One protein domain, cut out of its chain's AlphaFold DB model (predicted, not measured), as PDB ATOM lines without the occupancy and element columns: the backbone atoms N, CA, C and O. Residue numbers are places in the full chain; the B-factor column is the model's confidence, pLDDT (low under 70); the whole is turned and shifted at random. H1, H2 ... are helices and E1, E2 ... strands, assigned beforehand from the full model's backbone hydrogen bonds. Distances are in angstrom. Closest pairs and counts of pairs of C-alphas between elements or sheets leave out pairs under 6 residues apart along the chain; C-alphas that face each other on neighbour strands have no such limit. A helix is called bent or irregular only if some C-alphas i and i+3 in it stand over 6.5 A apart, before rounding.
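AT A GLANCE: This is residues 2 to 217 of the 316 residues of an uncharacterized protein of Candidatus Shapirobacteria bacterium CG10_big_fil_rev_8_21_14_0_10_40_9 (UniProt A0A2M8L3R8). A twisted sheet of five strands, E3, E4, E9, E8 and E7, forms one side of the domain; the short parallel pair E1 and E2 fills the middle with H3, and the helices H1 and H2 lie side by side beyond it, away from the sheet. A small lobe at one end of the longest axis holds the hairpin E5 and E6, H5 and H6; H4 lies toward the other end, and the tail of residues 2 to 9 sticks out. The printed part has 216 residues with six named helices and nine named strands, in the order H1 H2 E1 H3 E2 E3 H4 E4 E5 E6 H5 H6 E7 E8 E9. The class is mixed, helices and strands, with under half of the residues in named elements; the large sheet is mixed, E1 and E2 are parallel, and E5 and E6 antiparallel. The whole is compact, with a radius of gyration of the C-alphas of 18.4 A and spans of 60 by 51 by 35 A.

IN THESE COORDINATES: The large sheet holds E3, residues 102 to 105, E4, residues 127 to 132, 13.8 A long, E9, residues 209 to 214, 15.9 A, E8, residues 202 to 206, 13.5 A, and E7, residues 193 to 196. C-alpha 102 is at (34.767, -21.756, -19.039) and C-alpha 214 at (39.869, -12.862, -22.688). E1 is residues 63 to 65, H3 residues 72 to 75 and E2 residues 85 to 87. H1, residues 12 to 22, is 15.3 A long and begins with C-alpha 12 at (10.011, -19.964, -19.895); H2 is residues 50 to 60, 10.2 A. H4 is residues 115 to 123, 12.4 A. E5 is residues 143 to 145, E6 residues 150 to 152, H5 residues 154 to 160 and H6 residues 175 to 182.

HOW THE PARTS SIT: E3 and E7 are the edge strands of the large sheet. E3 and E4 are antiparallel, with N 104 and O 129 at 2.9 A; E4 and E9 are parallel, with N 213 and O 130 at 3.0 A. E7, E8 and E9 form a meander, each strand the antiparallel neighbour of the one before, in two hairpins; N 204 and O 212 are 2.9 A apart, and N 203 and O 195 2.8 A. E1, H3 and E2 make a strand-helix-strand unit, two parallel neighbour strands with a helix between, and its crossover is right-handed; N 87 and O 64 are 3.0 A apart. The closest C-alphas of E2 and E3, those of Ile 87 and Thr 103, are 5.8 A apart, and E2 and E9 are near each other, with 5 pairs of C-alphas within 10 A. H3 only grazes the large sheet with residues 72 to 73, and H4 with residues 117 to 122. H1 and H2 touch, closest at the C-alphas of Arg 13 and Phe 54, 4.1 A, at a shallow tilt of 19 degrees, the same way; both are apart from E2. H5 and H6 touch at the C-alphas of Pro 154 and His 177, 4.5 A, about perpendicular at 81 degrees. H3 and H6 only just touch, with 3 pairs of C-alphas within 8 A, the closest those of Met 74 and Val 179, 6.6 A. In the hairpin E5 and E6, N 152 and O 143 are 2.8 A apart. Every O i to N i+4 pair is within hydrogen-bond range in H1, H4, H5 and H6; H3 is too short for one. H2 is irregular, with C-alphas 53 and 56 9.5 A apart, 2 of 7 such pairs within range and 4 of 8 O i to N i+3 pairs.

THE WHOLE: The two C-alphas farthest apart, those of Lys 112 and Cys 167, are 60.6 A apart. The printed part has no cut. The long links are H1 to H2, E2 to E3 and H5 to H6, with 27, 14 and 14 residues. The mean pLDDT of the printed part is 93.7; residue 2 and residues 188 to 192 are under 70.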
ATOM      1  N   SER A   2      16.133 -38.723 -32.102       61.28
ATOM      2  CA  SER A   2      15.530 -37.594 -31.394       61.28
ATOM      3  C   SER A   2      16.555 -36.462 -31.337       61.28
ATOM      4  O   SER A   2      17.752 -36.737 -31.235       61.28
ATOM      5  N   ASP A   3      16.094 -35.218 -31.431       79.50
ATOM      6  CA  ASP A   3      16.918 -34.037 -31.167       79.50
ATOM      7  C   ASP A   3      17.499 -34.124 -29.740       79.50
ATOM      8  O   ASP A   3      16.809 -34.566 -28.816       79.50
ATOM      9  N   GLY A   4      18.773 -33.760 -29.567       90.12
ATOM     10  CA  GLY A   4      19.437 -33.716 -28.259       90.12
ATOM     11  C   GLY A   4      18.963 -32.543 -27.393       90.12
ATOM     12  O   GLY A   4      19.153 -32.570 -26.179       90.12
ATOM     13  N   ARG A   5      18.312 -31.544 -28.004       91.06
ATOM     14  CA  ARG A   5      17.699 -30.398 -27.330       91.06
ATOM     15  C   ARG A   5      16.177 -30.426 -27.540       91.06
ATOM     16  O   ARG A   5      15.707 -30.019 -28.602       91.06
ATOM     17  N   PRO A   6      15.382 -30.911 -26.568       91.56
ATOM     18  CA  PRO A   6      13.931 -30.967 -26.713       91.56
ATOM     19  C   PRO A   6      13.317 -29.563 -26.799       91.56
ATOM     20  O   PRO A   6      13.731 -28.646 -26.090       91.56
ATOM     21  N   ILE A   7      12.301 -29.413 -27.652       91.06
ATOM     22  CA  ILE A   7      11.526 -28.174 -27.793       91.06
ATOM     23  C   ILE A   7      10.228 -28.321 -27.004       91.06
ATOM     24  O   ILE A   7       9.452 -29.249 -27.235       91.06
ATOM     25  N   PHE A   8       9.978 -27.379 -26.099       91.00
ATOM     26  CA  PHE A   8       8.756 -27.328 -25.302       91.00
ATOM     27  C   PHE A   8       7.839 -26.220 -25.821       91.00
ATOM     28  O   PHE A   8       8.279 -25.096 -26.035       91.00
ATOM     29  N   GLY A   9       6.546 -26.513 -25.972       94.25
ATOM     30  CA  GLY A   9       5.513 -25.509 -26.269       94.25
ATOM     31  C   GLY A   9       5.064 -24.715 -25.036       94.25
ATOM     32  O   GLY A   9       3.894 -24.360 -24.944       94.25
ATOM     33  N   LEU A  10       5.957 -24.522 -24.061       96.31
ATOM     34  CA  LEU A  10       5.694 -23.844 -22.790       96.31
ATOM     35  C   LEU A  10       6.424 -22.501 -22.753       96.31
ATOM     36  O   LEU A  10       7.485 -22.347 -23.358       96.31
ATOM     37  N   SER A  11       5.875 -21.550 -21.998       96.56
ATOM     38  CA  SER A  11       6.604 -20.330 -21.647       96.56
ATOM     39  C   SER A  11       7.831 -20.666 -20.784       96.56
ATOM     40  O   SER A  11       7.853 -21.695 -20.102       96.56
ATOM     41  N   ALA A  12       8.841 -19.790 -20.763       96.94
ATOM     42  CA  ALA A  12      10.011 -19.964 -19.895       96.94
ATOM     43  C   ALA A  12       9.606 -20.049 -18.410       96.94
ATOM     44  O   ALA A  12      10.111 -20.899 -17.675       96.94
ATOM     45  N   ARG A  13       8.628 -19.232 -17.998       97.94
ATOM     46  CA  ARG A  13       8.005 -19.269 -16.669       97.94
ATOM     47  C   ARG A  13       7.390 -20.632 -16.341       97.94
ATOM     48  O   ARG A  13       7.683 -21.190 -15.287       97.94
ATOM     49  N   ASP A  14       6.548 -21.180 -17.219       98.44
ATOM     50  CA  ASP A  14       5.845 -22.446 -16.951       98.44
ATOM     51  C   ASP A  14       6.781 -23.650 -17.021       98.44
ATOM     52  O   ASP A  14       6.649 -24.582 -16.230       98.44
ATOM     53  N   LEU A  15       7.766 -23.610 -17.922       97.94
ATOM     54  CA  LEU A  15       8.822 -24.612 -17.970       97.94
ATOM     55  C   LEU A  15       9.650 -24.594 -16.678       97.94
ATOM     56  O   LEU A  15       9.911 -25.654 -16.114       97.94
ATOM     57  N   ALA A  16      10.013 -23.411 -16.174       98.25
ATOM     58  CA  ALA A  16      10.730 -23.284 -14.910       98.25
ATOM     59  C   ALA A  16       9.919 -23.833 -13.729       98.25
ATOM     60  O   ALA A  16      10.453 -24.597 -12.924       98.25
ATOM     61  N   ALA A  17       8.626 -23.505 -13.655       98.50
ATOM     62  CA  ALA A  17       7.734 -24.025 -12.621       98.50
ATOM     63  C   ALA A  17       7.629 -25.559 -12.676       98.50
ATOM     64  O   ALA A  17       7.774 -26.216 -11.649       98.50
ATOM     65  N   LEU A  18       7.449 -26.136 -13.870       98.19
ATOM     66  CA  LEU A  18       7.381 -27.586 -14.066       98.19
ATOM     67  C   LEU A  18       8.682 -28.291 -13.651       98.19
ATOM     68  O   LEU A  18       8.644 -29.324 -12.979       98.19
ATOM     69  N   ILE A  19       9.834 -27.741 -14.049       97.94
ATOM     70  CA  ILE A  19      11.150 -28.287 -13.697       97.94
ATOM     71  C   ILE A  19      11.333 -28.296 -12.180       97.94
ATOM     72  O   ILE A  19      11.743 -29.316 -11.630       97.94
ATOM     73  N   LEU A  20      11.014 -27.190 -11.503       97.94
ATOM     74  CA  LEU A  20      11.206 -27.055 -10.057       97.94
ATOM     75  C   LEU A  20      10.186 -27.854  -9.235       97.94
ATOM     76  O   LEU A  20      10.537 -28.327  -8.157       97.94
ATOM     77  N   ASP A  21       8.966 -28.050  -9.739       98.06
ATOM     78  CA  ASP A  21       7.981 -28.966  -9.144       98.06
ATOM     79  C   ASP A  21       8.455 -30.427  -9.235       98.06
ATOM     80  O   ASP A  21       8.367 -31.190  -8.275       98.06
ATOM     81  N   THR A  22       9.059 -30.796 -10.370       97.75
ATOM     82  CA  THR A  22       9.599 -32.146 -10.603       97.75
ATOM     83  C   THR A  22      10.882 -32.402  -9.809       97.75
ATOM     84  O   THR A  22      11.083 -33.481  -9.253       97.75
ATOM     85  N   SER A  23      11.786 -31.424  -9.785       97.31
ATOM     86  CA  SER A  23      13.067 -31.491  -9.094       97.31
ATOM     87  C   SER A  23      13.378 -30.134  -8.465       97.31
ATOM     88  O   SER A  23      13.978 -29.270  -9.111       97.31
ATOM     89  N   PRO A  24      13.067 -29.953  -7.169       95.50
ATOM     90  CA  PRO A  24      13.384 -28.721  -6.444       95.50
ATOM     91  C   PRO A  24      14.886 -28.418  -6.397       95.50
ATOM     92  O   PRO A  24      15.301 -27.301  -6.085       95.50
ATOM     93  N   GLN A  25      15.720 -29.428  -6.674       95.62
ATOM     94  CA  GLN A  25      17.164 -29.276  -6.715       95.62
ATOM     95  C   GLN A  25      17.696 -28.788  -8.063       95.62
ATOM     96  O   GLN A  25      18.841 -28.350  -8.091       95.62
ATOM     97  N   ALA A  26      16.897 -28.795  -9.132       97.62
ATOM     98  CA  ALA A  26      17.336 -28.347 -10.445       97.62
ATOM     99  C   ALA A  26      17.798 -26.879 -10.438       97.62
ATOM    100  O   ALA A  26      17.239 -26.024  -9.749       97.62
ATOM    101  N   LEU A  27      18.823 -26.601 -11.242       97.44
ATOM    102  CA  LEU A  27      19.311 -25.259 -11.530       97.44
ATOM    103  C   LEU A  27      18.858 -24.886 -12.940       97.44
ATOM    104  O   LEU A  27      19.049 -25.659 -13.877       97.44
ATOM    105  N   ILE A  28      18.269 -23.703 -13.077       98.12
ATOM    106  CA  ILE A  28      17.818 -23.164 -14.359       98.12
ATOM    107  C   ILE A  28      18.674 -21.941 -14.657       98.12
ATOM    108  O   ILE A  28      18.689 -20.986 -13.878       98.12
ATOM    109  N   VAL A  29      19.384 -21.987 -15.780       98.12
ATOM    110  CA  VAL A  29      20.237 -20.900 -16.263       98.12
ATOM    111  C   VAL A  29      19.808 -20.566 -17.691       98.12
ATOM    112  O   VAL A  29      19.811 -21.460 -18.538       98.12
ATOM    113  N   PRO A  30      19.409 -19.316 -17.979       97.38
ATOM    114  CA  PRO A  30      19.228 -18.845 -19.343       97.38
ATOM    115  C   PRO A  30      20.554 -18.959 -20.096       97.38
ATOM    116  O   PRO A  30      21.522 -18.274 -19.760       97.38
ATOM    117  N   ALA A  31      20.587 -19.857 -21.081       95.50
ATOM    118  CA  ALA A  31      21.762 -20.091 -21.907       95.50
ATOM    119  C   ALA A  31      22.032 -18.889 -22.820       95.50
ATOM    120  O   ALA A  31      21.083 -18.228 -23.266       95.50
ATOM    121  N   HIS A  32      23.318 -18.642 -23.099       92.56
ATOM    122  CA  HIS A  32      23.828 -17.669 -24.072       92.56
ATOM    123  C   HIS A  32      22.953 -16.406 -24.185       92.56
ATOM    124  O   HIS A  32      22.299 -16.175 -25.205       92.56
ATOM    125  N   ALA A  33      22.874 -15.618 -23.109       96.06
ATOM    126  CA  ALA A  33      21.753 -14.718 -22.814       96.06
ATOM    127  C   ALA A  33      21.487 -13.610 -23.852       96.06
ATOM    128  O   ALA A  33      20.408 -13.021 -23.836       96.06
ATOM    129  N   TRP A  34      22.409 -13.374 -24.785       96.00
ATOM    130  CA  TRP A  34      22.376 -12.231 -25.699       96.00
ATOM    131  C   TRP A  34      22.251 -12.557 -27.183       96.00
ATOM    132  O   TRP A  34      22.187 -11.629 -27.990       96.00
ATOM    133  N   THR A  35      22.224 -13.832 -27.588       88.31
ATOM    134  CA  THR A  35      22.074 -14.122 -29.024       88.31
ATOM    135  C   THR A  35      20.754 -13.524 -29.546       88.31
ATOM    136  O   THR A  35      19.743 -13.597 -28.845       88.31
ATOM    137  N   PRO A  36      20.723 -12.885 -30.734       87.06
ATOM    138  CA  PRO A  36      19.560 -12.091 -31.156       87.06
ATOM    139  C   PRO A  36      18.226 -12.850 -31.126       87.06
ATOM    140  O   PRO A  36      17.192 -12.290 -30.752       87.06
ATOM    141  N   HIS A  37      18.266 -14.142 -31.461       88.06
ATOM    142  CA  HIS A  37      17.123 -15.047 -31.432       88.06
ATOM    143  C   HIS A  37      17.294 -16.118 -30.352       88.06
ATOM    144  O   HIS A  37      18.390 -16.634 -30.179       88.06
ATOM    145  N   PHE A  38      16.199 -16.536 -29.714       88.44
ATOM    146  CA  PHE A  38      16.168 -17.644 -28.742       88.44
ATOM    147  C   PHE A  38      17.005 -17.441 -27.466       88.44
ATOM    148  O   PHE A  38      17.295 -18.415 -26.769       88.44
ATOM    149  N   SER A  39      17.339 -16.198 -27.128       93.56
ATOM    150  CA  SER A  39      17.991 -15.850 -25.865       93.56
ATOM    151  C   SER A  39      17.169 -14.872 -25.043       93.56
ATOM    152  O   SER A  39      16.355 -14.122 -25.580       93.56
ATOM    153  N   LEU A  40      17.437 -14.858 -23.736       96.75
ATOM    154  CA  LEU A  40      16.741 -14.027 -22.759       96.75
ATOM    155  C   LEU A  40      16.706 -12.543 -23.137       96.75
ATOM    156  O   LEU A  40      15.628 -11.971 -23.138       96.75
ATOM    157  N   TYR A  41      17.844 -11.934 -23.469       97.31
ATOM    158  CA  TYR A  41      17.969 -10.501 -23.770       97.31
ATOM    159  C   TYR A  41      18.125 -10.205 -25.268       97.31
ATOM    160  O   TYR A  41      18.464  -9.081 -25.643       97.31
ATOM    161  N   GLY A  42      17.897 -11.200 -26.133       94.50
ATOM    162  CA  GLY A  42      18.062 -11.063 -27.581       94.50
ATOM    163  C   GLY A  42      17.229  -9.915 -28.163       94.50
ATOM    164  O   GLY A  42      16.095  -9.690 -27.749       94.50
ATOM    165  N   SER A  43      17.784  -9.197 -29.141       91.19
ATOM    166  CA  SER A  43      17.151  -8.013 -29.742       91.19
ATOM    167  C   SER A  43      15.883  -8.309 -30.550       91.19
ATOM    168  O   SER A  43      15.090  -7.402 -30.767       91.19
ATOM    169  N   GLU A  44      15.684  -9.553 -31.000       89.00
ATOM    170  CA  GLU A  44      14.583  -9.915 -31.906       89.00
ATOM    171  C   GLU A  44      13.450 -10.674 -31.204       89.00
ATOM    172  O   GLU A  44      12.277 -10.486 -31.510       89.00
ATOM    173  N   SER A  45      13.794 -11.583 -30.286       88.25
ATOM    174  CA  SER A  45      12.822 -12.476 -29.620       88.25
ATOM    175  C   SER A  45      12.996 -12.566 -28.103       88.25
ATOM    176  O   SER A  45      12.407 -13.445 -27.477       88.25
ATOM    177  N   GLY A  46      13.861 -11.721 -27.539       93.00
ATOM    178  CA  GLY A  46      14.122 -11.678 -26.107       93.00
ATOM    179  C   GLY A  46      13.136 -10.798 -25.345       93.00
ATOM    180  O   GLY A  46      12.094 -10.389 -25.851       93.00
ATOM    181  N   PHE A  47      13.513 -10.519 -24.107       97.00
ATOM    182  CA  PHE A  47      12.800  -9.744 -23.105       97.00
ATOM    183  C   PHE A  47      13.713  -8.623 -22.597       97.00
ATOM    184  O   PHE A  47      14.937  -8.682 -22.760       97.00
ATOM    185  N   ASP A  48      13.134  -7.615 -21.953       96.94
ATOM    186  CA  ASP A  48      13.889  -6.523 -21.332       96.94
ATOM    187  C   ASP A  48      14.310  -6.864 -19.890       96.94
ATOM    188  O   ASP A  48      15.147  -6.174 -19.308       96.94
ATOM    189  N   SER A  49      13.746  -7.929 -19.295       97.44
ATOM    190  CA  SER A  49      14.139  -8.405 -17.962       97.44
ATOM    191  C   SER A  49      13.859  -9.892 -17.699       97.44
ATOM    192  O   SER A  49      12.981 -10.502 -18.318       97.44
ATOM    193  N   LEU A  50      14.516 -10.472 -16.684       97.31
ATOM    194  CA  LEU A  50      14.167 -11.806 -16.166       97.31
ATOM    195  C   LEU A  50      12.735 -11.859 -15.636       97.31
ATOM    196  O   LEU A  50      12.082 -12.892 -15.752       97.31
ATOM    197  N   SER A  51      12.252 -10.766 -15.042       97.12
ATOM    198  CA  SER A  51      10.886 -10.696 -14.507       97.12
ATOM    199  C   SER A  51       9.840 -10.777 -15.617       97.12
ATOM    200  O   SER A  51       8.807 -11.410 -15.430       97.12
ATOM    201  N   GLU A  52      10.111 -10.188 -16.780       97.81
ATOM    202  CA  GLU A  52       9.240 -10.303 -17.951       97.81
ATOM    203  C   GLU A  52       9.247 -11.733 -18.519       97.81
ATOM    204  O   GLU A  52       8.190 -12.294 -18.800       97.81
ATOM    205  N   CYS A  53      10.426 -12.358 -18.610       97.69
ATOM    206  CA  CYS A  53      10.586 -13.705 -19.162       97.69
ATOM    207  C   CYS A  53      10.033 -14.820 -18.249       97.69
ATOM    208  O   CYS A  53       9.341 -15.738 -18.699       97.69
ATOM    209  N   PHE A  54      10.352 -14.755 -16.954       98.12
ATOM    210  CA  PHE A  54      10.087 -15.815 -15.977       98.12
ATOM    211  C   PHE A  54       8.989 -15.468 -14.968       98.12
ATOM    212  O   PHE A  54       8.615 -16.330 -14.173       98.12
ATOM    213  N   GLY A  55       8.460 -14.243 -14.956       98.06
ATOM    214  CA  GLY A  55       7.419 -13.831 -14.013       98.06
ATOM    215  C   GLY A  55       7.811 -14.082 -12.554       98.06
ATOM    216  O   GLY A  55       8.902 -13.739 -12.097       98.06
ATOM    217  N   ASP A  56       6.927 -14.750 -11.815       97.56
ATOM    218  CA  ASP A  56       7.131 -15.142 -10.417       97.56
ATOM    219  C   ASP A  56       8.274 -16.154 -10.206       97.56
ATOM    220  O   ASP A  56       8.767 -16.284  -9.080       97.56
ATOM    221  N   MET A  57       8.724 -16.839 -11.266       98.19
ATOM    222  CA  MET A  57       9.867 -17.762 -11.235       98.19
ATOM    223  C   MET A  57      11.220 -17.053 -11.392       98.19
ATOM    224  O   MET A  57      12.255 -17.674 -11.168       98.19
ATOM    225  N   ALA A  58      11.263 -15.751 -11.703       97.81
ATOM    226  CA  ALA A  58      12.523 -15.014 -11.878       97.81
ATOM    227  C   ALA A  58      13.425 -15.046 -10.627       97.81
ATOM    228  O   ALA A  58      14.655 -15.030 -10.721       97.81
ATOM    229  N   LYS A  59      12.832 -15.148  -9.431       96.38
ATOM    230  CA  LYS A  59      13.560 -15.304  -8.156       96.38
ATOM    231  C   LYS A  59      14.364 -16.609  -8.064       96.38
ATOM    232  O   LYS A  59      15.271 -16.695  -7.249       96.38
ATOM    233  N   ASN A  60      14.036 -17.605  -8.888       97.69
ATOM    234  CA  ASN A  60      14.685 -18.913  -8.917       97.69
ATOM    235  C   ASN A  60      15.833 -18.998  -9.939       97.69
ATOM    236  O   ASN A  60      16.469 -20.045 -10.048       97.69
ATOM    237  N   ILE A  61      16.103 -17.924 -10.685       98.12
ATOM    238  CA  ILE A  61      17.150 -17.881 -11.712       98.12
ATOM    239  C   ILE A  61      18.428 -17.283 -11.128       98.12
ATOM    240  O   ILE A  61      18.610 -16.075 -11.137       98.12
ATOM    241  N   TYR A  62      19.324 -18.103 -10.588       98.19
ATOM    242  CA  TYR A  62      20.495 -17.614  -9.836       98.19
ATOM    243  C   TYR A  62      21.671 -17.152 -10.701       98.19
ATOM    244  O   TYR A  62      22.574 -16.479 -10.203       98.19
ATOM    245  N   ALA A  63      21.663 -17.495 -11.987       98.31
ATOM    246  CA  ALA A  63      22.722 -17.143 -12.916       98.31
ATOM    247  C   ALA A  63      22.188 -16.919 -14.325       98.31
ATOM    248  O   ALA A  63      21.093 -17.377 -14.655       98.31
ATOM    249  N   ILE A  64      23.007 -16.272 -15.145       98.12
ATOM    250  CA  ILE A  64      22.890 -16.269 -16.604       98.12
ATOM    251  C   ILE A  64      24.197 -16.771 -17.207       98.12
ATOM    252  O   ILE A  64      25.259 -16.640 -16.591       98.12
ATOM    253  N   GLU A  65      24.112 -17.339 -18.403       98.12
ATOM    254  CA  GLU A  65      25.280 -17.682 -19.207       98.12
ATOM    255  C   GLU A  65      25.588 -16.538 -20.182       98.12
ATOM    256  O   GLU A  65      24.692 -16.102 -20.914       98.12
ATOM    257  N   THR A  66      26.833 -16.055 -20.208       94.19
ATOM    258  CA  THR A  66      27.289 -15.019 -21.155       94.19
ATOM    259  C   THR A  66      27.046 -15.466 -22.597       94.19
ATOM    260  O   THR A  66      26.339 -14.799 -23.366       94.19
ATOM    261  N   GLY A  67      27.586 -16.640 -22.926       91.38
ATOM    262  CA  GLY A  67      27.698 -17.182 -24.270       91.38
ATOM    263  C   GLY A  67      28.568 -16.315 -25.182       91.38
ATOM    264  O   GLY A  67      28.816 -15.143 -24.923       91.38
ATOM    265  N   LEU A  68      28.886 -16.854 -26.356       92.38
ATOM    266  CA  LEU A  68      29.867 -16.308 -27.316       92.38
ATOM    267  C   LEU A  68      29.577 -14.908 -27.890       92.38
ATOM    268  O   LEU A  68      30.272 -14.455 -28.796       92.38
ATOM    269  N   SER A  69      28.463 -14.286 -27.512       93.88
ATOM    270  CA  SER A  69      28.045 -12.965 -27.996       93.88
ATOM    271  C   SER A  69      28.169 -11.878 -26.934       93.88
ATOM    272  O   SER A  69      27.914 -10.716 -27.248       93.88
ATOM    273  N   SER A  70      28.539 -12.224 -25.699       95.50
ATOM    274  CA  SER A  70      28.778 -11.249 -24.638       95.50
ATOM    275  C   SER A  70      29.900 -11.692 -23.713       95.50
ATOM    276  O   SER A  70      30.200 -12.873 -23.637       95.50
ATOM    277  N   ASP A  71      30.470 -10.750 -22.972       96.38
ATOM    278  CA  ASP A  71      31.417 -11.034 -21.898       96.38
ATOM    279  C   ASP A  71      30.845 -10.578 -20.533       96.38
ATOM    280  O   ASP A  71      29.763  -9.971 -20.459       96.38
ATOM    281  N   PRO A  72      31.527 -10.851 -19.408       96.44
ATOM    282  CA  PRO A  72      31.086 -10.393 -18.101       96.44
ATOM    283  C   PRO A  72      30.969  -8.873 -18.003       96.44
ATOM    284  O   PRO A  72      30.012  -8.403 -17.392       96.44
ATOM    285  N   ALA A  73      31.853  -8.092 -18.634       94.94
ATOM    286  CA  ALA A  73      31.774  -6.632 -18.583       94.94
ATOM    287  C   ALA A  73      30.499  -6.089 -19.230       94.94
ATOM    288  O   ALA A  73      29.890  -5.178 -18.674       94.94
ATOM    289  N   MET A  74      30.041  -6.674 -20.337       95.62
ATOM    290  CA  MET A  74      28.745  -6.361 -20.943       95.62
ATOM    291  C   MET A  74      27.597  -6.647 -19.965       95.62
ATOM    292  O   MET A  74      26.706  -5.819 -19.781       95.62
ATOM    293  N   ASN A  75      27.654  -7.781 -19.266       96.56
ATOM    294  CA  ASN A  75      26.620  -8.216 -18.326       96.56
ATOM    295  C   ASN A  75      26.624  -7.441 -16.995       96.56
ATOM    296  O   ASN A  75      25.571  -7.226 -16.395       96.56
ATOM    297  N   TRP A  76      27.778  -6.955 -16.533       95.50
ATOM    298  CA  TRP A  76      27.892  -6.124 -15.325       95.50
ATOM    299  C   TRP A  76      27.153  -4.786 -15.441       95.50
ATOM    300  O   TRP A  76      26.895  -4.129 -14.431       95.50
ATOM    301  N   ARG A  77      26.781  -4.388 -16.663       94.75
ATOM    302  CA  ARG A  77      25.993  -3.184 -16.942       94.75
ATOM    303  C   ARG A  77      24.518  -3.343 -16.587       94.75
ATOM    304  O   ARG A  77      23.826  -2.339 -16.418       94.75
ATOM    305  N   ILE A  78      24.033  -4.579 -16.480       96.06
ATOM    306  CA  ILE A  78      22.619  -4.885 -16.273       96.06
ATOM    307  C   ILE A  78      22.325  -4.963 -14.777       96.06
ATOM    308  O   ILE A  78      22.848  -5.822 -14.064       96.06
ATOM    309  N   GLY A  79      21.468  -4.061 -14.292       94.88
ATOM    310  CA  GLY A  79      21.211  -3.909 -12.857       94.88
ATOM    311  C   GLY A  79      20.631  -5.160 -12.195       94.88
ATOM    312  O   GLY A  79      21.051  -5.524 -11.102       94.88
ATOM    313  N   GLU A  80      19.726  -5.880 -12.863       94.88
ATOM    314  CA  GLU A  80      19.149  -7.111 -12.299       94.88
ATOM    315  C   GLU A  80      20.138  -8.289 -12.211       94.88
ATOM    316  O   GLU A  80      19.823  -9.302 -11.590       94.88
ATOM    317  N   LEU A  81      21.332  -8.163 -12.804       95.88
ATOM    318  CA  LEU A  81      22.410  -9.151 -12.702       95.88
ATOM    319  C   LEU A  81      23.392  -8.832 -11.562       95.88
ATOM    320  O   LEU A  81      24.365  -9.561 -11.367       95.88
ATOM    321  N   ASP A  82      23.170  -7.760 -10.790       94.19
ATOM    322  CA  ASP A  82      23.996  -7.406  -9.623       94.19
ATOM    323  C   ASP A  82      23.967  -8.456  -8.520       94.19
ATOM    324  O   ASP A  82      24.954  -8.593  -7.801       94.19
ATOM    325  N   ASN A  83      22.873  -9.204  -8.385       93.00
ATOM    326  CA  ASN A  83      22.679 -10.237  -7.368       93.00
ATOM    327  C   ASN A  83      22.745 -11.664  -7.936       93.00
ATOM    328  O   ASN A  83      22.282 -12.600  -7.286       93.00
ATOM    329  N   ARG A  84      23.306 -11.835  -9.138       96.75
ATOM    330  CA  ARG A  84      23.364 -13.122  -9.842       96.75
ATOM    331  C   ARG A  84      24.787 -13.492 -10.216       96.75
ATOM    332  O   ARG A  84      25.660 -12.629 -10.346       96.75
ATOM    333  N   SER A  85      25.007 -14.786 -10.396       97.75
ATOM    334  CA  SER A  85      26.228 -15.285 -11.015       97.75
ATOM    335  C   SER A  85      26.197 -15.049 -12.521       97.75
ATOM    336  O   SER A  85      25.151 -15.134 -13.166       97.75
ATOM    337  N   ILE A  86      27.367 -14.768 -13.076       97.81
ATOM    338  CA  ILE A  86      27.603 -14.771 -14.516       97.81
ATOM    339  C   ILE A  86      28.527 -15.953 -14.756       97.81
ATOM    340  O   ILE A  86      29.610 -16.003 -14.175       97.81
ATOM    341  N   ILE A  87      28.050 -16.924 -15.527       98.31
ATOM    342  CA  ILE A  87      28.821 -18.112 -15.887       98.31
ATOM    343  C   ILE A  87      29.091 -18.116 -17.386       98.31
ATOM    344  O   ILE A  87      28.346 -17.524 -18.164       98.31
ATOM    345  N   SER A  88      30.124 -18.846 -17.775       98.00
ATOM    346  CA  SER A  88      30.599 -18.922 -19.155       98.00
ATOM    347  C   SER A  88      30.838 -20.378 -19.507       98.00
ATOM    348  O   SER A  88      31.450 -21.136 -18.738       98.00
ATOM    349  N   CYS A  89      30.273 -20.792 -20.635       96.81
ATOM    350  CA  CYS A  89      30.198 -22.179 -21.065       96.81
ATOM    351  C   CYS A  89      30.430 -22.255 -22.571       96.81
ATOM    352  O   CYS A  89      29.898 -21.486 -23.354       96.81
ATOM    353  N   SER A  90      31.206 -23.247 -23.000       94.50
ATOM    354  CA  SER A  90      31.643 -23.325 -24.398       94.50
ATOM    355  C   SER A  90      30.554 -23.554 -25.457       94.50
ATOM    356  O   SER A  90      30.851 -23.378 -26.638       94.50
ATOM    357  N   ASP A  91      29.355 -24.031 -25.098       93.56
ATOM    358  CA  ASP A  91      28.348 -24.546 -26.050       93.56
ATOM    359  C   ASP A  91      28.978 -25.434 -27.158       93.56
ATOM    360  O   ASP A  91      28.882 -25.196 -28.372       93.56
ATOM    361  N   ALA A  92      29.791 -26.405 -26.730       93.19
ATOM    362  CA  ALA A  92      30.663 -27.158 -27.623       93.19
ATOM    363  C   ALA A  92      29.898 -28.196 -28.455       93.19
ATOM    364  O   ALA A  92      29.371 -29.179 -27.943       93.19
ATOM    365  N   HIS A  93      29.949 -28.024 -29.775       90.38
ATOM    366  CA  HIS A  93      29.397 -28.961 -30.764       90.38
ATOM    367  C   HIS A  93      30.470 -29.869 -31.397       90.38
ATOM    368  O   HIS A  93      30.199 -30.644 -32.314       90.38
ATOM    369  N   SER A  94      31.714 -29.756 -30.933       90.69
ATOM    370  CA  SER A  94      32.830 -30.626 -31.296       90.69
ATOM    371  C   SER A  94      33.873 -30.618 -30.182       90.69
ATOM    372  O   SER A  94      33.980 -29.647 -29.434       90.69
ATOM    373  N   GLY A  95      34.678 -31.682 -30.091       88.50
ATOM    374  CA  GLY A  95      35.724 -31.777 -29.066       88.50
ATOM    375  C   GLY A  95      36.732 -30.625 -29.123       88.50
ATOM    376  O   GLY A  95      37.140 -30.126 -28.086       88.50
ATOM    377  N   ALA A  96      37.061 -30.139 -30.325       86.12
ATOM    378  CA  ALA A  96      37.985 -29.019 -30.511       86.12
ATOM    379  C   ALA A  96      37.437 -27.660 -30.032       86.12
ATOM    380  O   ALA A  96      38.211 -26.726 -29.884       86.12
ATOM    381  N   LYS A  97      36.119 -27.527 -29.821       89.06
ATOM    382  CA  LYS A  97      35.488 -26.297 -29.305       89.06
ATOM    383  C   LYS A  97      35.221 -26.348 -27.798       89.06
ATOM    384  O   LYS A  97      34.700 -25.381 -27.244       89.06
ATOM    385  N   LEU A  98      35.520 -27.471 -27.147       93.88
ATOM    386  CA  LEU A  98      35.320 -27.637 -25.714       93.88
ATOM    387  C   LEU A  98      36.229 -26.677 -24.942       93.88
ATOM    388  O   LEU A  98      37.426 -26.627 -25.194       93.88
ATOM    389  N   GLY A  99      35.657 -25.936 -23.994       93.19
ATOM    390  CA  GLY A  99      36.424 -25.031 -23.134       93.19
ATOM    391  C   GLY A  99      36.862 -23.712 -23.781       93.19
ATOM    392  O   GLY A  99      37.639 -22.995 -23.168       93.19
ATOM    393  N   ARG A 100      36.349 -23.343 -24.967       93.62
ATOM    394  CA  ARG A 100      36.567 -21.983 -25.519       93.62
ATOM    395  C   ARG A 100      36.005 -20.863 -24.632       93.62
ATOM    396  O   ARG A 100      36.470 -19.738 -24.711       93.62
ATOM    397  N   GLU A 101      35.029 -21.209 -23.794       96.75
ATOM    398  CA  GLU A 101      34.600 -20.446 -22.624       96.75
ATOM    399  C   GLU A 101      34.478 -21.411 -21.445       96.75
ATOM    400  O   GLU A 101      34.085 -22.576 -21.628       96.75
ATOM    401  N   ALA A 102      34.816 -20.943 -20.247       97.69
ATOM    402  CA  ALA A 102      34.767 -21.756 -19.039       97.69
ATOM    403  C   ALA A 102      34.560 -20.919 -17.773       97.69
ATOM    404  O   ALA A 102      35.015 -19.783 -17.671       97.69
ATOM    405  N   THR A 103      33.936 -21.537 -16.769       98.19
ATOM    406  CA  THR A 103      33.797 -20.984 -15.416       98.19
ATOM    407  C   THR A 103      34.696 -21.751 -14.459       98.19
ATOM    408  O   THR A 103      34.641 -22.982 -14.415       98.19
ATOM    409  N   VAL A 104      35.504 -21.038 -13.675       97.00
ATOM    410  CA  VAL A 104      36.342 -21.630 -12.629       97.00
ATOM    411  C   VAL A 104      35.688 -21.384 -11.275       97.00
ATOM    412  O   VAL A 104      35.575 -20.248 -10.820       97.00
ATOM    413  N   PHE A 105      35.232 -22.461 -10.637       95.69
ATOM    414  CA  PHE A 105      34.560 -22.415  -9.337       95.69
ATOM    415  C   PHE A 105      35.552 -22.530  -8.181       95.69
ATOM    416  O   PHE A 105      36.518 -23.294  -8.250       95.69
ATOM    417  N   GLU A 106      35.269 -21.828  -7.087       91.69
ATOM    418  CA  GLU A 106      35.962 -22.028  -5.817       91.69
ATOM    419  C   GLU A 106      35.323 -23.207  -5.081       91.69
ATOM    420  O   GLU A 106      34.197 -23.120  -4.589       91.69
ATOM    421  N   VAL A 107      36.037 -24.332  -5.022       86.50
ATOM    422  CA  VAL A 107      35.562 -25.561  -4.371       86.50
ATOM    423  C   VAL A 107      36.598 -26.065  -3.372       86.50
ATOM    424  O   VAL A 107      37.799 -25.996  -3.625       86.50
ATOM    425  N   GLU A 108      36.140 -26.590  -2.235       81.69
ATOM    426  CA  GLU A 108      37.030 -27.027  -1.151       81.69
ATOM    427  C   GLU A 108      37.845 -28.279  -1.523       81.69
ATOM    428  O   GLU A 108      39.048 -28.339  -1.270       81.69
ATOM    429  N   GLU A 109      37.214 -29.290  -2.140       86.56
ATOM    430  CA  GLU A 109      37.873 -30.553  -2.497       86.56
ATOM    431  C   GLU A 109      37.328 -31.156  -3.808       86.56
ATOM    432  O   GLU A 109      36.282 -31.803  -3.834       86.56
ATOM    433  N   ILE A 110      38.096 -31.043  -4.901       87.31
ATOM    434  CA  ILE A 110      37.707 -31.537  -6.242       87.31
ATOM    435  C   ILE A 110      37.357 -33.037  -6.253       87.31
ATOM    436  O   ILE A 110      36.446 -33.460  -6.961       87.31
ATOM    437  N   LYS A 111      38.053 -33.871  -5.466       88.56
ATOM    438  CA  LYS A 111      37.844 -35.336  -5.463       88.56
ATOM    439  C   LYS A 111      36.476 -35.766  -4.930       88.56
ATOM    440  O   LYS A 111      36.083 -36.909  -5.154       88.56
ATOM    441  N   LYS A 112      35.783 -34.884  -4.210       90.19
ATOM    442  CA  LYS A 112      34.459 -35.133  -3.631       90.19
ATOM    443  C   LYS A 112      33.389 -34.227  -4.235       90.19
ATOM    444  O   LYS A 112      32.311 -34.139  -3.664       90.19
ATOM    445  N   LEU A 113      33.690 -33.578  -5.360       93.31
ATOM    446  CA  LEU A 113      32.787 -32.644  -6.011       93.31
ATOM    447  C   LEU A 113      31.492 -33.344  -6.438       93.31
ATOM    448  O   LEU A 113      31.513 -34.339  -7.167       93.31
ATOM    449  N   ARG A 114      30.366 -32.798  -5.991       94.19
ATOM    450  CA  ARG A 114      29.010 -33.216  -6.338       94.19
ATOM    451  C   ARG A 114      28.286 -32.081  -7.047       94.19
ATOM    452  O   ARG A 114      28.743 -30.939  -7.094       94.19
ATOM    453  N   TYR A 115      27.122 -32.410  -7.592       94.62
ATOM    454  CA  TYR A 115      26.243 -31.437  -8.229       94.62
ATOM    455  C   TYR A 115      25.871 -30.288  -7.281       94.62
ATOM    456  O   TYR A 115      25.888 -29.126  -7.685       94.62
ATOM    457  N   GLU A 116      25.580 -30.611  -6.019       93.25
ATOM    458  CA  GLU A 116      25.175 -29.642  -5.001       93.25
ATOM    459  C   GLU A 116      26.255 -28.589  -4.765       93.25
ATOM    460  O   GLU A 116      25.933 -27.412  -4.657       93.25
ATOM    461  N   ASP A 117      27.527 -28.988  -4.785       94.00
ATOM    462  CA  ASP A 117      28.642 -28.078  -4.527       94.00
ATOM    463  C   ASP A 117      28.778 -27.037  -5.665       94.00
ATOM    464  O   ASP A 117      29.016 -25.858  -5.411       94.00
ATOM    465  N   ILE A 118      28.543 -27.434  -6.927       94.69
ATOM    466  CA  ILE A 118      28.512 -26.505  -8.076       94.69
ATOM    467  C   ILE A 118      27.277 -25.608  -8.036       94.69
ATOM    468  O   ILE A 118      27.366 -24.405  -8.285       94.69
ATOM    469  N   LYS A 119      26.115 -26.178  -7.710       95.62
ATOM    470  CA  LYS A 119      24.881 -25.410  -7.550       95.62
ATOM    471  C   LYS A 119      25.042 -24.338  -6.470       95.62
ATOM    472  O   LYS A 119      24.693 -23.187  -6.712       95.62
ATOM    473  N   GLU A 120      25.575 -24.703  -5.307       94.88
ATOM    474  CA  GLU A 120      25.854 -23.773  -4.213       94.88
ATOM    475  C   GLU A 120      26.886 -22.727  -4.626       94.88
ATOM    476  O   GLU A 120      26.663 -21.547  -4.381       94.88
ATOM    477  N   ALA A 121      27.956 -23.108  -5.331       95.38
ATOM    478  CA  ALA A 121      28.925 -22.141  -5.840       95.38
ATOM    479  C   ALA A 121      28.285 -21.103  -6.779       95.38
ATOM    480  O   ALA A 121      28.618 -19.922  -6.710       95.38
ATOM    481  N   ILE A 122      27.322 -21.508  -7.612       96.69
ATOM    482  CA  ILE A 122      26.580 -20.588  -8.483       96.69
ATOM    483  C   ILE A 122      25.626 -19.694  -7.678       96.69
ATOM    484  O   ILE A 122      25.560 -18.494  -7.938       96.69
ATOM    485  N   ILE A 123      24.891 -20.241  -6.710       96.00
ATOM    486  CA  ILE A 123      23.936 -19.473  -5.892       96.00
ATOM    487  C   ILE A 123      24.667 -18.456  -5.007       96.00
ATOM    488  O   ILE A 123      24.297 -17.284  -4.974       96.00
ATOM    489  N   GLU A 124      25.735 -18.896  -4.344       94.75
ATOM    490  CA  GLU A 124      26.557 -18.102  -3.423       94.75
ATOM    491  C   GLU A 124      27.633 -17.277  -4.144       94.75
ATOM    492  O   GLU A 124      28.399 -16.560  -3.505       94.75
ATOM    493  N   ARG A 125      27.698 -17.364  -5.481       94.69
ATOM    494  CA  ARG A 125      28.611 -16.594  -6.343       94.69
ATOM    495  C   ARG A 125      30.094 -16.830  -6.023       94.69
ATOM    496  O   ARG A 125      30.918 -15.932  -6.174       94.69
ATOM    497  N   LYS A 126      30.436 -18.063  -5.641       95.44
ATOM    498  CA  LYS A 126      31.804 -18.558  -5.402       95.44
ATOM    499  C   LYS A 126      32.484 -18.952  -6.718       95.44
ATOM    500  O   LYS A 126      32.797 -20.118  -6.973       95.44
ATOM    501  N   ILE A 127      32.646 -17.966  -7.592       96.94
ATOM    502  CA  ILE A 127      33.328 -18.099  -8.880       96.94
ATOM    503  C   ILE A 127      34.668 -17.381  -8.753       96.94
ATOM    504  O   ILE A 127      34.696 -16.191  -8.449       96.94
ATOM    505  N   ALA A 128      35.761 -18.099  -9.000       96.50
ATOM    506  CA  ALA A 128      37.102 -17.534  -8.943       96.50
ATOM    507  C   ALA A 128      37.328 -16.582 -10.123       96.50
ATOM    508  O   ALA A 128      37.828 -15.474  -9.946       96.50
ATOM    509  N   TYR A 129      36.971 -17.034 -11.328       97.75
ATOM    510  CA  TYR A 129      37.007 -16.252 -12.559       97.75
ATOM    511  C   TYR A 129      36.320 -16.993 -13.712       97.75
ATOM    512  O   TYR A 129      36.018 -18.189 -13.614       97.75
ATOM    513  N   THR A 130      36.122 -16.298 -14.829       98.31
ATOM    514  CA  THR A 130      35.722 -16.903 -16.105       98.31
ATOM    515  C   THR A 130      36.789 -16.711 -17.185       98.31
ATOM    516  O   THR A 130      37.625 -15.806 -17.125       98.31
ATOM    517  N   ILE A 131      36.796 -17.624 -18.152       98.06
ATOM    518  CA  ILE A 131      37.616 -17.570 -19.363       98.06
ATOM    519  C   ILE A 131      36.652 -17.321 -20.511       98.06
ATOM    520  O   ILE A 131      35.719 -18.105 -20.697       98.06
ATOM    521  N   GLU A 132      36.885 -16.247 -21.252       97.31
ATOM    522  CA  GLU A 132      35.957 -15.731 -22.250       97.31
ATOM    523  C   GLU A 132      36.564 -15.740 -23.643       97.31
ATOM    524  O   GLU A 132      37.758 -15.497 -23.840       97.31
ATOM    525  N   PHE A 133      35.695 -15.963 -24.615       93.62
ATOM    526  CA  PHE A 133      35.965 -15.716 -26.017       93.62
ATOM    527  C   PHE A 133      35.697 -14.240 -26.352       93.62
ATOM    528  O   PHE A 133      34.949 -13.578 -25.642       93.62
ATOM    529  N   TYR A 134      36.274 -13.712 -27.436       95.69
ATOM    530  CA  TYR A 134      36.018 -12.338 -27.890       95.69
ATOM    531  C   TYR A 134      34.629 -12.211 -28.541       95.69
ATOM    532  O   TYR A 134      34.453 -12.662 -29.680       95.69
ATOM    533  N   PRO A 135      33.628 -11.589 -27.879       96.00
ATOM    534  CA  PRO A 135      32.282 -11.479 -28.438       96.00
ATOM    535  C   PRO A 135      32.241 -10.635 -29.718       96.00
ATOM    536  O   PRO A 135      31.308 -10.773 -30.512       96.00
ATOM    537  N   GLU A 136      33.245  -9.787 -29.948       96.44
ATOM    538  CA  GLU A 136      33.417  -8.983 -31.155       96.44
ATOM    539  C   GLU A 136      33.564  -9.831 -32.418       96.44
ATOM    540  O   GLU A 136      33.158  -9.392 -33.495       96.44
ATOM    541  N   GLU A 137      34.084 -11.057 -32.319       94.69
ATOM    542  CA  GLU A 137      34.133 -11.964 -33.468       94.69
ATOM    543  C   GLU A 137      32.719 -12.389 -33.907       94.69
ATOM    544  O   GLU A 137      32.488 -12.768 -35.057       94.69
ATOM    545  N   GLY A 138      31.729 -12.263 -33.020       93.81
ATOM    546  CA  GLY A 138      30.330 -12.558 -33.287       93.81
ATOM    547  C   GLY A 138      29.761 -11.794 -34.487       93.81
ATOM    548  O   GLY A 138      29.915 -10.584 -34.641       93.81
ATOM    549  N   LYS A 139      28.991 -12.505 -35.320       94.25
ATOM    550  CA  LYS A 139      28.366 -11.985 -36.554       94.25
ATOM    551  C   LYS A 139      27.445 -10.778 -36.380       94.25
ATOM    552  O   LYS A 139      27.087 -10.133 -37.360       94.25
ATOM    553  N   TYR A 140      26.961 -10.567 -35.165       95.12
ATOM    554  CA  TYR A 140      25.948  -9.572 -34.836       95.12
ATOM    555  C   TYR A 140      26.400  -8.726 -33.648       95.12
ATOM    556  O   TYR A 140      25.561  -8.262 -32.892       95.12
ATOM    557  N   HIS A 141      27.709  -8.567 -33.429       97.12
ATOM    558  CA  HIS A 141      28.195  -7.811 -32.279       97.12
ATOM    559  C   HIS A 141      27.825  -6.322 -32.391       97.12
ATOM    560  O   HIS A 141      27.148  -5.783 -31.514       97.12
ATOM    561  N   PHE A 142      28.202  -5.675 -33.498       97.56
ATOM    562  CA  PHE A 142      27.838  -4.290 -33.811       97.56
ATOM    563  C   PHE A 142      26.608  -4.201 -34.711       97.56
ATOM    564  O   PHE A 142      26.299  -5.111 -35.486       97.56
ATOM    565  N   THR A 143      25.918  -3.062 -34.617       97.44
ATOM    566  CA  THR A 143      24.799  -2.731 -35.498       97.44
ATOM    567  C   THR A 143      25.329  -2.493 -36.904       97.44
ATOM    568  O   THR A 143      26.348  -1.822 -37.089       97.44
ATOM    569  N   GLY A 144      24.654  -3.010 -37.928       96.56
ATOM    570  CA  GLY A 144      25.156  -2.804 -39.279       96.56
ATOM    571  C   GLY A 144      24.262  -3.242 -40.421       96.56
ATOM    572  O   GLY A 144      23.126  -3.671 -40.243       96.56
ATOM    573  N   HIS A 145      24.800  -3.082 -41.626       97.19
ATOM    574  CA  HIS A 145      24.181  -3.507 -42.872       97.19
ATOM    575  C   HIS A 145      25.261  -3.977 -43.851       97.19
ATOM    576  O   HIS A 145      25.948  -3.171 -44.488       97.19
ATOM    577  N   ARG A 146      25.391  -5.300 -43.987       96.62
ATOM    578  CA  ARG A 146      26.464  -5.981 -44.724       96.62
ATOM    579  C   ARG A 146      26.540  -5.564 -46.186       96.62
ATOM    580  O   ARG A 146      27.623  -5.369 -46.717       96.62
ATOM    581  N   ASN A 147      25.386  -5.371 -46.832       96.88
ATOM    582  CA  ASN A 147      25.335  -5.060 -48.263       96.88
ATOM    583  C   ASN A 147      25.866  -3.651 -48.566       96.88
ATOM    584  O   ASN A 147      26.248  -3.375 -49.699       96.88
ATOM    585  N   CYS A 148      25.861  -2.761 -47.569       96.88
ATOM    586  CA  CYS A 148      26.355  -1.392 -47.692       96.88
ATOM    587  C   CYS A 148      27.670  -1.159 -46.935       96.88
ATOM    588  O   CYS A 148      28.146  -0.029 -46.929       96.88
ATOM    589  N   GLY A 149      28.233  -2.184 -46.282       95.06
ATOM    590  CA  GLY A 149      29.458  -2.061 -45.487       95.06
ATOM    591  C   GLY A 149      29.334  -1.120 -44.284       95.06
ATOM    592  O   GLY A 149      30.334  -0.566 -43.837       95.06
ATOM    593  N   ILE A 150      28.114  -0.889 -43.786       96.75
ATOM    594  CA  ILE A 150      27.888  -0.018 -42.628       96.75
ATOM    595  C   ILE A 150      28.037  -0.842 -41.357       96.75
ATOM    596  O   ILE A 150      27.330  -1.833 -41.184       96.75
ATOM    597  N   ARG A 151      28.910  -0.379 -40.467       96.50
ATOM    598  CA  ARG A 151      29.130  -0.903 -39.120       96.50
ATOM    599  C   ARG A 151      29.120   0.278 -38.157       96.50
ATOM    600  O   ARG A 151      29.815   1.255 -38.418       96.50
ATOM    601  N   GLN A 152      28.325   0.190 -37.099       97.00
ATOM    602  CA  GLN A 152      28.162   1.240 -36.099       97.00
ATOM    603  C   GLN A 152      28.388   0.679 -34.696       97.00
ATOM    604  O   GLN A 152      27.820  -0.359 -34.340       97.00
ATOM    605  N   SER A 153      29.194   1.379 -33.899       96.19
ATOM    606  CA  SER A 153      29.271   1.142 -32.456       96.19
ATOM    607  C   SER A 153      27.933   1.481 -31.773       96.19
ATOM    608  O   SER A 153      27.108   2.198 -32.352       96.19
ATOM    609  N   PRO A 154      27.693   1.027 -30.532       93.81
ATOM    610  CA  PRO A 154      26.487   1.389 -29.782       93.81
ATOM    611  C   PRO A 154      26.265   2.905 -29.666       93.81
ATOM    612  O   PRO A 154      25.129   3.376 -29.773       93.81
ATOM    613  N   GLU A 155      27.337   3.676 -29.486       93.44
ATOM    614  CA  GLU A 155      27.306   5.139 -29.409       93.44
ATOM    615  C   GLU A 155      26.961   5.760 -30.766       93.44
ATOM    616  O   GLU A 155      26.183   6.716 -30.849       93.44
ATOM    617  N   GLU A 156      27.513   5.210 -31.850       96.00
ATOM    618  CA  GLU A 156      27.185   5.639 -33.206       96.00
ATOM    619  C   GLU A 156      25.728   5.349 -33.548       96.00
ATOM    620  O   GLU A 156      25.063   6.250 -34.053       96.00
ATOM    621  N   THR A 157      25.207   4.163 -33.225       95.69
ATOM    622  CA  THR A 157      23.792   3.821 -33.439       95.69
ATOM    623  C   THR A 157      22.869   4.724 -32.631       95.69
ATOM    624  O   THR A 157      21.897   5.238 -33.178       95.69
ATOM    625  N   SER A 158      23.214   5.029 -31.378       93.50
ATOM    626  CA  SER A 158      22.431   5.959 -30.549       93.50
ATOM    627  C   SER A 158      22.357   7.370 -31.150       93.50
ATOM    628  O   SER A 158      21.358   8.068 -30.993       93.50
ATOM    629  N   ARG A 159      23.410   7.805 -31.857       95.88
ATOM    630  CA  ARG A 159      23.500   9.139 -32.471       95.88
ATOM    631  C   ARG A 159      22.926   9.200 -33.889       95.88
ATOM    632  O   ARG A 159      22.314  10.200 -34.254       95.88
ATOM    633  N   LEU A 160      23.213   8.195 -34.714       95.50
ATOM    634  CA  LEU A 160      22.901   8.160 -36.147       95.50
ATOM    635  C   LEU A 160      21.563   7.468 -36.437       95.50
ATOM    636  O   LEU A 160      20.996   7.668 -37.511       95.50
ATOM    637  N   GLY A 161      21.056   6.688 -35.481       94.94
ATOM    638  CA  GLY A 161      19.857   5.876 -35.618       94.94
ATOM    639  C   GLY A 161      20.087   4.581 -36.399       94.94
ATOM    640  O   GLY A 161      21.158   4.307 -36.940       94.94
ATOM    641  N   GLU A 162      19.027   3.785 -36.487       95.50
ATOM    642  CA  GLU A 162      19.043   2.432 -37.057       95.50
ATOM    643  C   GLU A 162      18.660   2.399 -38.545       95.50
ATOM    644  O   GLU A 162      18.215   1.374 -39.057       95.50
ATOM    645  N   ILE A 163      18.804   3.513 -39.268       97.50
ATOM    646  CA  ILE A 163      18.519   3.589 -40.708       97.50
ATOM    647  C   ILE A 163      19.831   3.698 -41.480       97.50
ATOM    648  O   ILE A 163      20.652   4.580 -41.239       97.50
ATOM    649  N   CYS A 164      20.024   2.807 -42.450       97.06
ATOM    650  CA  CYS A 164      21.216   2.780 -43.277       97.06
ATOM    651  C   CYS A 164      21.331   4.070 -44.111       97.06
ATOM    652  O   CYS A 164      20.463   4.318 -44.955       97.06
ATOM    653  N   PRO A 165      22.429   4.841 -43.987       96.06
ATOM    654  CA  PRO A 165      22.597   6.098 -44.718       96.06
ATOM    655  C   PRO A 165      22.799   5.902 -46.229       96.06
ATOM    656  O   PRO A 165      22.698   6.858 -46.991       96.06
ATOM    657  N   VAL A 166      23.091   4.673 -46.671       97.31
ATOM    658  CA  VAL A 166      23.359   4.353 -48.080       97.31
ATOM    659  C   VAL A 166      22.084   3.956 -48.824       97.31
ATOM    660  O   VAL A 166      21.876   4.388 -49.953       97.31
ATOM    661  N   CYS A 167      21.229   3.124 -48.220       97.38
ATOM    662  CA  CYS A 167      20.071   2.542 -48.909       97.38
ATOM    663  C   CYS A 167      18.712   2.812 -48.242       97.38
ATOM    664  O   CYS A 167      17.692   2.394 -48.789       97.38
ATOM    665  N   GLY A 168      18.680   3.443 -47.064       96.75
ATOM    666  CA  GLY A 168      17.451   3.770 -46.331       96.75
ATOM    667  C   GLY A 168      16.735   2.591 -45.657       96.75
ATOM    668  O   GLY A 168      15.665   2.786 -45.091       96.75
ATOM    669  N   LYS A 169      17.286   1.370 -45.705       96.88
ATOM    670  CA  LYS A 169      16.746   0.207 -44.973       96.88
ATOM    671  C   LYS A 169      17.172   0.228 -43.505       96.88
ATOM    672  O   LYS A 169      18.176   0.853 -43.177       96.88
ATOM    673  N   HIS A 170      16.451  -0.499 -42.654       96.31
ATOM    674  CA  HIS A 170      16.862  -0.714 -41.266       96.31
ATOM    675  C   HIS A 170      18.214  -1.433 -41.181       96.31
ATOM    676  O   HIS A 170      18.512  -2.311 -41.997       96.31
ATOM    677  N   LEU A 171      19.022  -1.031 -40.206       96.38
ATOM    678  CA  LEU A 171      20.214  -1.748 -39.778       96.38
ATOM    679  C   LEU A 171      19.799  -2.946 -38.921       96.38
ATOM    680  O   LEU A 171      18.829  -2.873 -38.171       96.38
ATOM    681  N   THR A 172      20.560  -4.032 -39.006       95.06
ATOM    682  CA  THR A 172      20.446  -5.146 -38.064       95.06
ATOM    683  C   THR A 172      21.059  -4.700 -36.743       95.06
ATOM    684  O   THR A 172      22.253  -4.390 -36.707       95.06
ATOM    685  N   VAL A 173      20.252  -4.638 -35.682       94.94
ATOM    686  CA  VAL A 173      20.694  -4.205 -34.350       94.94
ATOM    687  C   VAL A 173      21.709  -5.198 -33.790       94.94
ATOM    688  O   VAL A 173      21.473  -6.406 -33.767       94.94
ATOM    689  N   GLY A 174      22.859  -4.681 -33.362       96.31
ATOM    690  CA  GLY A 174      23.921  -5.486 -32.775       96.31
ATOM    691  C   GLY A 174      23.669  -5.817 -31.307       96.31
ATOM    692  O   GLY A 174      23.040  -5.050 -30.576       96.31
ATOM    693  N   VAL A 175      24.240  -6.928 -30.850       96.88
ATOM    694  CA  VAL A 175      24.201  -7.381 -29.457       96.88
ATOM    695  C   VAL A 175      24.731  -6.309 -28.513       96.88
ATOM    696  O   VAL A 175      24.100  -6.023 -27.500       96.88
ATOM    697  N   MET A 176      25.840  -5.654 -28.857       96.25
ATOM    698  CA  MET A 176      26.410  -4.620 -27.996       96.25
ATOM    699  C   MET A 176      25.487  -3.394 -27.881       96.25
ATOM    700  O   MET A 176      25.411  -2.776 -26.821       96.25
ATOM    701  N   HIS A 177      24.728  -3.065 -28.934       96.12
ATOM    702  CA  HIS A 177      23.712  -2.012 -28.853       96.12
ATOM    703  C   HIS A 177      22.505  -2.452 -28.016       96.12
ATOM    704  O   HIS A 177      21.995  -1.670 -27.220       96.12
ATOM    705  N   ARG A 178      22.087  -3.718 -28.108       96.44
ATOM    706  CA  ARG A 178      21.040  -4.269 -27.237       96.44
ATOM    707  C   ARG A 178      21.445  -4.250 -25.757       96.44
ATOM    708  O   ARG A 178      20.622  -3.921 -24.908       96.44
ATOM    709  N   VAL A 179      22.710  -4.529 -25.444       96.50
ATOM    710  CA  VAL A 179      23.264  -4.349 -24.090       96.50
ATOM    711  C   VAL A 179      23.172  -2.888 -23.655       96.50
ATOM    712  O   VAL A 179      22.746  -2.624 -22.536       96.50
ATOM    713  N   GLU A 180      23.528  -1.940 -24.529       95.00
ATOM    714  CA  GLU A 180      23.420  -0.497 -24.259       95.00
ATOM    715  C   GLU A 180      21.988  -0.084 -23.895       95.00
ATOM    716  O   GLU A 180      21.784   0.637 -22.923       95.00
ATOM    717  N   GLN A 181      20.995  -0.589 -24.631       94.88
ATOM    718  CA  GLN A 181      19.578  -0.290 -24.401       94.88
ATOM    719  C   GLN A 181      19.080  -0.758 -23.025       94.88
ATOM    720  O   GLN A 181      18.228  -0.100 -22.431       94.88
ATOM    721  N   LEU A 182      19.604  -1.880 -22.515       96.12
ATOM    722  CA  LEU A 182      19.221  -2.453 -21.217       96.12
ATOM    723  C   LEU A 182      20.159  -2.047 -20.067       96.12
ATOM    724  O   LEU A 182      19.920  -2.399 -18.908       96.12
ATOM    725  N   ALA A 183      21.246  -1.337 -20.363       95.12
ATOM    726  CA  ALA A 183      22.253  -0.984 -19.379       95.12
ATOM    727  C   ALA A 183      21.689  -0.029 -18.318       95.12
ATOM    728  O   ALA A 183      21.194   1.055 -18.609       95.12
ATOM    729  N   ALA A 184      21.853  -0.398 -17.047       92.81
ATOM    730  CA  ALA A 184      21.545   0.469 -15.911       92.81
ATOM    731  C   ALA A 184      22.719   1.397 -15.546       92.81
ATOM    732  O   ALA A 184      22.570   2.291 -14.714       92.81
ATOM    733  N   ARG A 185      23.909   1.147 -16.108       90.56
ATOM    734  CA  ARG A 185      25.131   1.926 -15.875       90.56
ATOM    735  C   ARG A 185      26.073   1.875 -17.072       90.56
ATOM    736  O   ARG A 185      26.129   0.886 -17.806       90.56
ATOM    737  N   GLU A 186      26.875   2.924 -17.214       83.00
ATOM    738  CA  GLU A 186      28.026   2.913 -18.112       83.00
ATOM    739  C   GLU A 186      29.201   2.187 -17.442       83.00
ATOM    740  O   GLU A 186      29.647   2.563 -16.356       83.00
ATOM    741  N   LEU A 187      29.748   1.178 -18.118       74.69
ATOM    742  CA  LEU A 187      31.046   0.605 -17.775       74.69
ATOM    743  C   LEU A 187      32.039   1.003 -18.851       74.69
ATOM    744  O   LEU A 187      32.111   0.401 -19.916       74.69
ATOM    745  N   LYS A 188      32.805   2.054 -18.568       62.06
ATOM    746  CA  LYS A 188      33.972   2.404 -19.377       62.06
ATOM    747  C   LYS A 188      35.146   1.556 -18.911       62.06
ATOM    748  O   LYS A 188      35.253   1.257 -17.726       62.06
ATOM    749  N   THR A 189      36.066   1.228 -19.810       52.19
ATOM    750  CA  THR A 189      37.284   0.445 -19.524       52.19
ATOM    751  C   THR A 189      38.095   1.017 -18.350       52.19
ATOM    752  O   THR A 189      38.759   0.277 -17.634       52.19
ATOM    753  N   GLN A 190      37.980   2.321 -18.084       46.28
ATOM    754  CA  GLN A 190      38.594   3.014 -16.941       46.28
ATOM    755  C   GLN A 190      37.992   2.640 -15.573       46.28
ATOM    756  O   GLN A 190      38.657   2.791 -14.555       46.28
ATOM    757  N   ASN A 191      36.754   2.139 -15.545       53.78
ATOM    758  CA  ASN A 191      36.077   1.661 -14.337       53.78
ATOM    759  C   ASN A 191      36.387   0.181 -14.048       53.78
ATOM    760  O   ASN A 191      36.026  -0.322 -12.985       53.78
ATOM    761  N   SER A 192      37.046  -0.518 -14.979       65.94
ATOM    762  CA  SER A 192      37.496  -1.894 -14.771       65.94
ATOM    763  C   SER A 192      38.849  -1.918 -14.054       65.94
ATOM    764  O   SER A 192      39.767  -1.165 -14.381       65.94
ATOM    765  N   LYS A 193      38.981  -2.794 -13.054       77.00
ATOM    766  CA  LYS A 193      40.262  -3.095 -12.412       77.00
ATOM    767  C   LYS A 193      41.036  -4.006 -13.361       77.00
ATOM    768  O   LYS A 193      40.719  -5.188 -13.470       77.00
ATOM    769  N   LEU A 194      42.027  -3.454 -14.053       87.62
ATOM    770  CA  LEU A 194      42.959  -4.235 -14.860       87.62
ATOM    771  C   LEU A 194      44.136  -4.671 -13.989       87.62
ATOM    772  O   LEU A 194      44.816  -3.835 -13.392       87.62
ATOM    773  N   LYS A 195      44.377  -5.979 -13.923       92.00
ATOM    774  CA  LYS A 195      45.542  -6.556 -13.247       92.00
ATOM    775  C   LYS A 195      46.260  -7.483 -14.213       92.00
ATOM    776  O   LYS A 195      45.631  -8.346 -14.812       92.00
ATOM    777  N   THR A 196      47.569  -7.330 -14.329       94.50
ATOM    778  CA  THR A 196      48.418  -8.314 -15.003       94.50
ATOM    779  C   THR A 196      49.062  -9.200 -13.948       94.50
ATOM    780  O   THR A 196      49.534  -8.682 -12.933       94.50
ATOM    781  N   ASP A 197      49.018 -10.516 -14.136       96.12
ATOM    782  CA  ASP A 197      49.709 -11.461 -13.254       96.12
ATOM    783  C   ASP A 197      51.158 -11.726 -13.690       96.12
ATOM    784  O   ASP A 197      51.650 -11.159 -14.669       96.12
ATOM    785  N   ASP A 198      51.845 -12.593 -12.946       96.38
ATOM    786  CA  ASP A 198      53.256 -12.917 -13.173       96.38
ATOM    787  C   ASP A 198      53.496 -13.623 -14.522       96.38
ATOM    788  O   ASP A 198      54.586 -13.522 -15.081       96.38
ATOM    789  N   PHE A 199      52.469 -14.256 -15.101       96.94
ATOM    790  CA  PHE A 199      52.531 -14.904 -16.416       96.94
ATOM    791  C   PHE A 199      52.177 -13.954 -17.570       96.94
ATOM    792  O   PHE A 199      52.201 -14.353 -18.742       96.94
ATOM    793  N   GLY A 200      51.857 -12.694 -17.265       96.56
ATOM    794  CA  GLY A 200      51.494 -11.672 -18.240       96.56
ATOM    795  C   GLY A 200      50.022 -11.689 -18.655       96.56
ATOM    796  O   GLY A 200      49.675 -11.012 -19.623       96.56
ATOM    797  N   VAL A 201      49.158 -12.438 -17.961       97.69
ATOM    798  CA  VAL A 201      47.720 -12.518 -18.257       97.69
ATOM    799  C   VAL A 201      47.013 -11.267 -17.751       97.69
ATOM    800  O   VAL A 201      47.141 -10.894 -16.585       97.69
ATOM    801  N   ARG A 202      46.249 -10.612 -18.629       96.19
ATOM    802  CA  ARG A 202      45.408  -9.458 -18.308       96.19
ATOM    803  C   ARG A 202      44.057  -9.922 -17.767       96.19
ATOM    804  O   ARG A 202      43.195 -10.376 -18.514       96.19
ATOM    805  N   TRP A 203      43.861  -9.710 -16.475       96.19
ATOM    806  CA  TRP A 203      42.611  -9.933 -15.761       96.19
ATOM    807  C   TRP A 203      41.771  -8.659 -15.737       96.19
ATOM    808  O   TRP A 203      42.273  -7.577 -15.411       96.19
ATOM    809  N   ILE A 204      40.488  -8.798 -16.058       95.12
ATOM    810  CA  ILE A 204      39.502  -7.718 -16.068       95.12
ATOM    811  C   ILE A 204      38.542  -7.955 -14.903       95.12
ATOM    812  O   ILE A 204      37.886  -8.988 -14.839       95.12
ATOM    813  N   GLY A 205      38.464  -7.010 -13.969       93.12
ATOM    814  CA  GLY A 205      37.563  -7.083 -12.817       93.12
ATOM    815  C   GLY A 205      36.700  -5.835 -12.656       93.12
ATOM    816  O   GLY A 205      37.006  -4.772 -13.200       93.12
ATOM    817  N   TYR A 206      35.643  -5.943 -11.856       90.38
ATOM    818  CA  TYR A 206      34.786  -4.820 -11.480       90.38
ATOM    819  C   TYR A 206      34.237  -5.015 -10.066       90.38
ATOM    820  O   TYR A 206      33.627  -6.039  -9.774       90.38
ATOM    821  N   GLU A 207      34.453  -4.026  -9.191       87.44
ATOM    822  CA  GLU A 207      34.045  -4.078  -7.776       87.44
ATOM    823  C   GLU A 207      34.488  -5.386  -7.089       87.44
ATOM    824  O   GLU A 207      35.692  -5.665  -7.080       87.44
ATOM    825  N   GLU A 208      33.528  -6.132  -6.531       86.44
ATOM    826  CA  GLU A 208      33.660  -7.442  -5.877       86.44
ATOM    827  C   GLU A 208      33.164  -8.589  -6.780       86.44
ATOM    828  O   GLU A 208      32.932  -9.704  -6.316       86.44
ATOM    829  N   ARG A 209      32.930  -8.325  -8.074       91.88
ATOM    830  CA  ARG A 209      32.528  -9.371  -9.017       91.88
ATOM    831  C   ARG A 209      33.740 -10.232  -9.404       91.88
ATOM    832  O   ARG A 209      34.843  -9.688  -9.524       91.88
ATOM    833  N   PRO A 210      33.538 -11.539  -9.663       94.69
ATOM    834  CA  PRO A 210      34.585 -12.410 -10.185       94.69
ATOM    835  C   PRO A 210      35.247 -11.801 -11.431       94.69
ATOM    836  O   PRO A 210      34.523 -11.355 -12.326       94.69
ATOM    837  N   PRO A 211      36.587 -11.745 -11.505       96.31
ATOM    838  CA  PRO A 211      37.277 -11.266 -12.694       96.31
ATOM    839  C   PRO A 211      37.139 -12.252 -13.861       96.31
ATOM    840  O   PRO A 211      36.747 -13.403 -13.687       96.31
ATOM    841  N   TYR A 212      37.515 -11.812 -15.056       97.50
ATOM    842  CA  TYR A 212      37.602 -12.668 -16.233       97.50
ATOM    843  C   TYR A 212      38.858 -12.392 -17.051       97.50
ATOM    844  O   TYR A 212      39.529 -11.368 -16.879       97.50
ATOM    845  N   VAL A 213      39.175 -13.327 -17.941       97.19
ATOM    846  CA  VAL A 213      40.260 -13.218 -18.916       97.19
ATOM    847  C   VAL A 213      39.717 -13.471 -20.316       97.19
ATOM    848  O   VAL A 213      38.958 -14.413 -20.532       97.19
ATOM    849  N   MET A 214      40.142 -12.645 -21.269       96.69
ATOM    850  CA  MET A 214      39.869 -12.862 -22.688       96.69
ATOM    851  C   MET A 214      40.917 -13.791 -23.284       96.69
ATOM    852  O   MET A 214      42.116 -13.572 -23.103       96.69
ATOM    853  N   SER A 215      40.477 -14.803 -24.021       95.31
ATOM    854  CA  SER A 215      41.340 -15.840 -24.570       95.31
ATOM    855  C   SER A 215      41.046 -16.100 -26.044       95.31
ATOM    856  O   SER A 215      39.917 -15.980 -26.512       95.31
ATOM    857  N   VAL A 216      42.087 -16.507 -26.768       96.19
ATOM    858  CA  VAL A 216      42.003 -17.046 -28.130       96.19
ATOM    859  C   VAL A 216      42.396 -18.525 -28.055       96.19
ATOM    860  O   VAL A 216      43.382 -18.832 -27.377       96.19
ATOM    861  N   PRO A 217      41.665 -19.453 -28.703       95.81
ATOM    862  CA  PRO A 217      42.037 -20.864 -28.723       95.81
ATOM    863  C   PRO A 217      43.484 -21.074 -29.178       95.81
ATOM    864  O   PRO A 217      43.934 -20.496 -30.169       95.81
TER     865      PRO A 217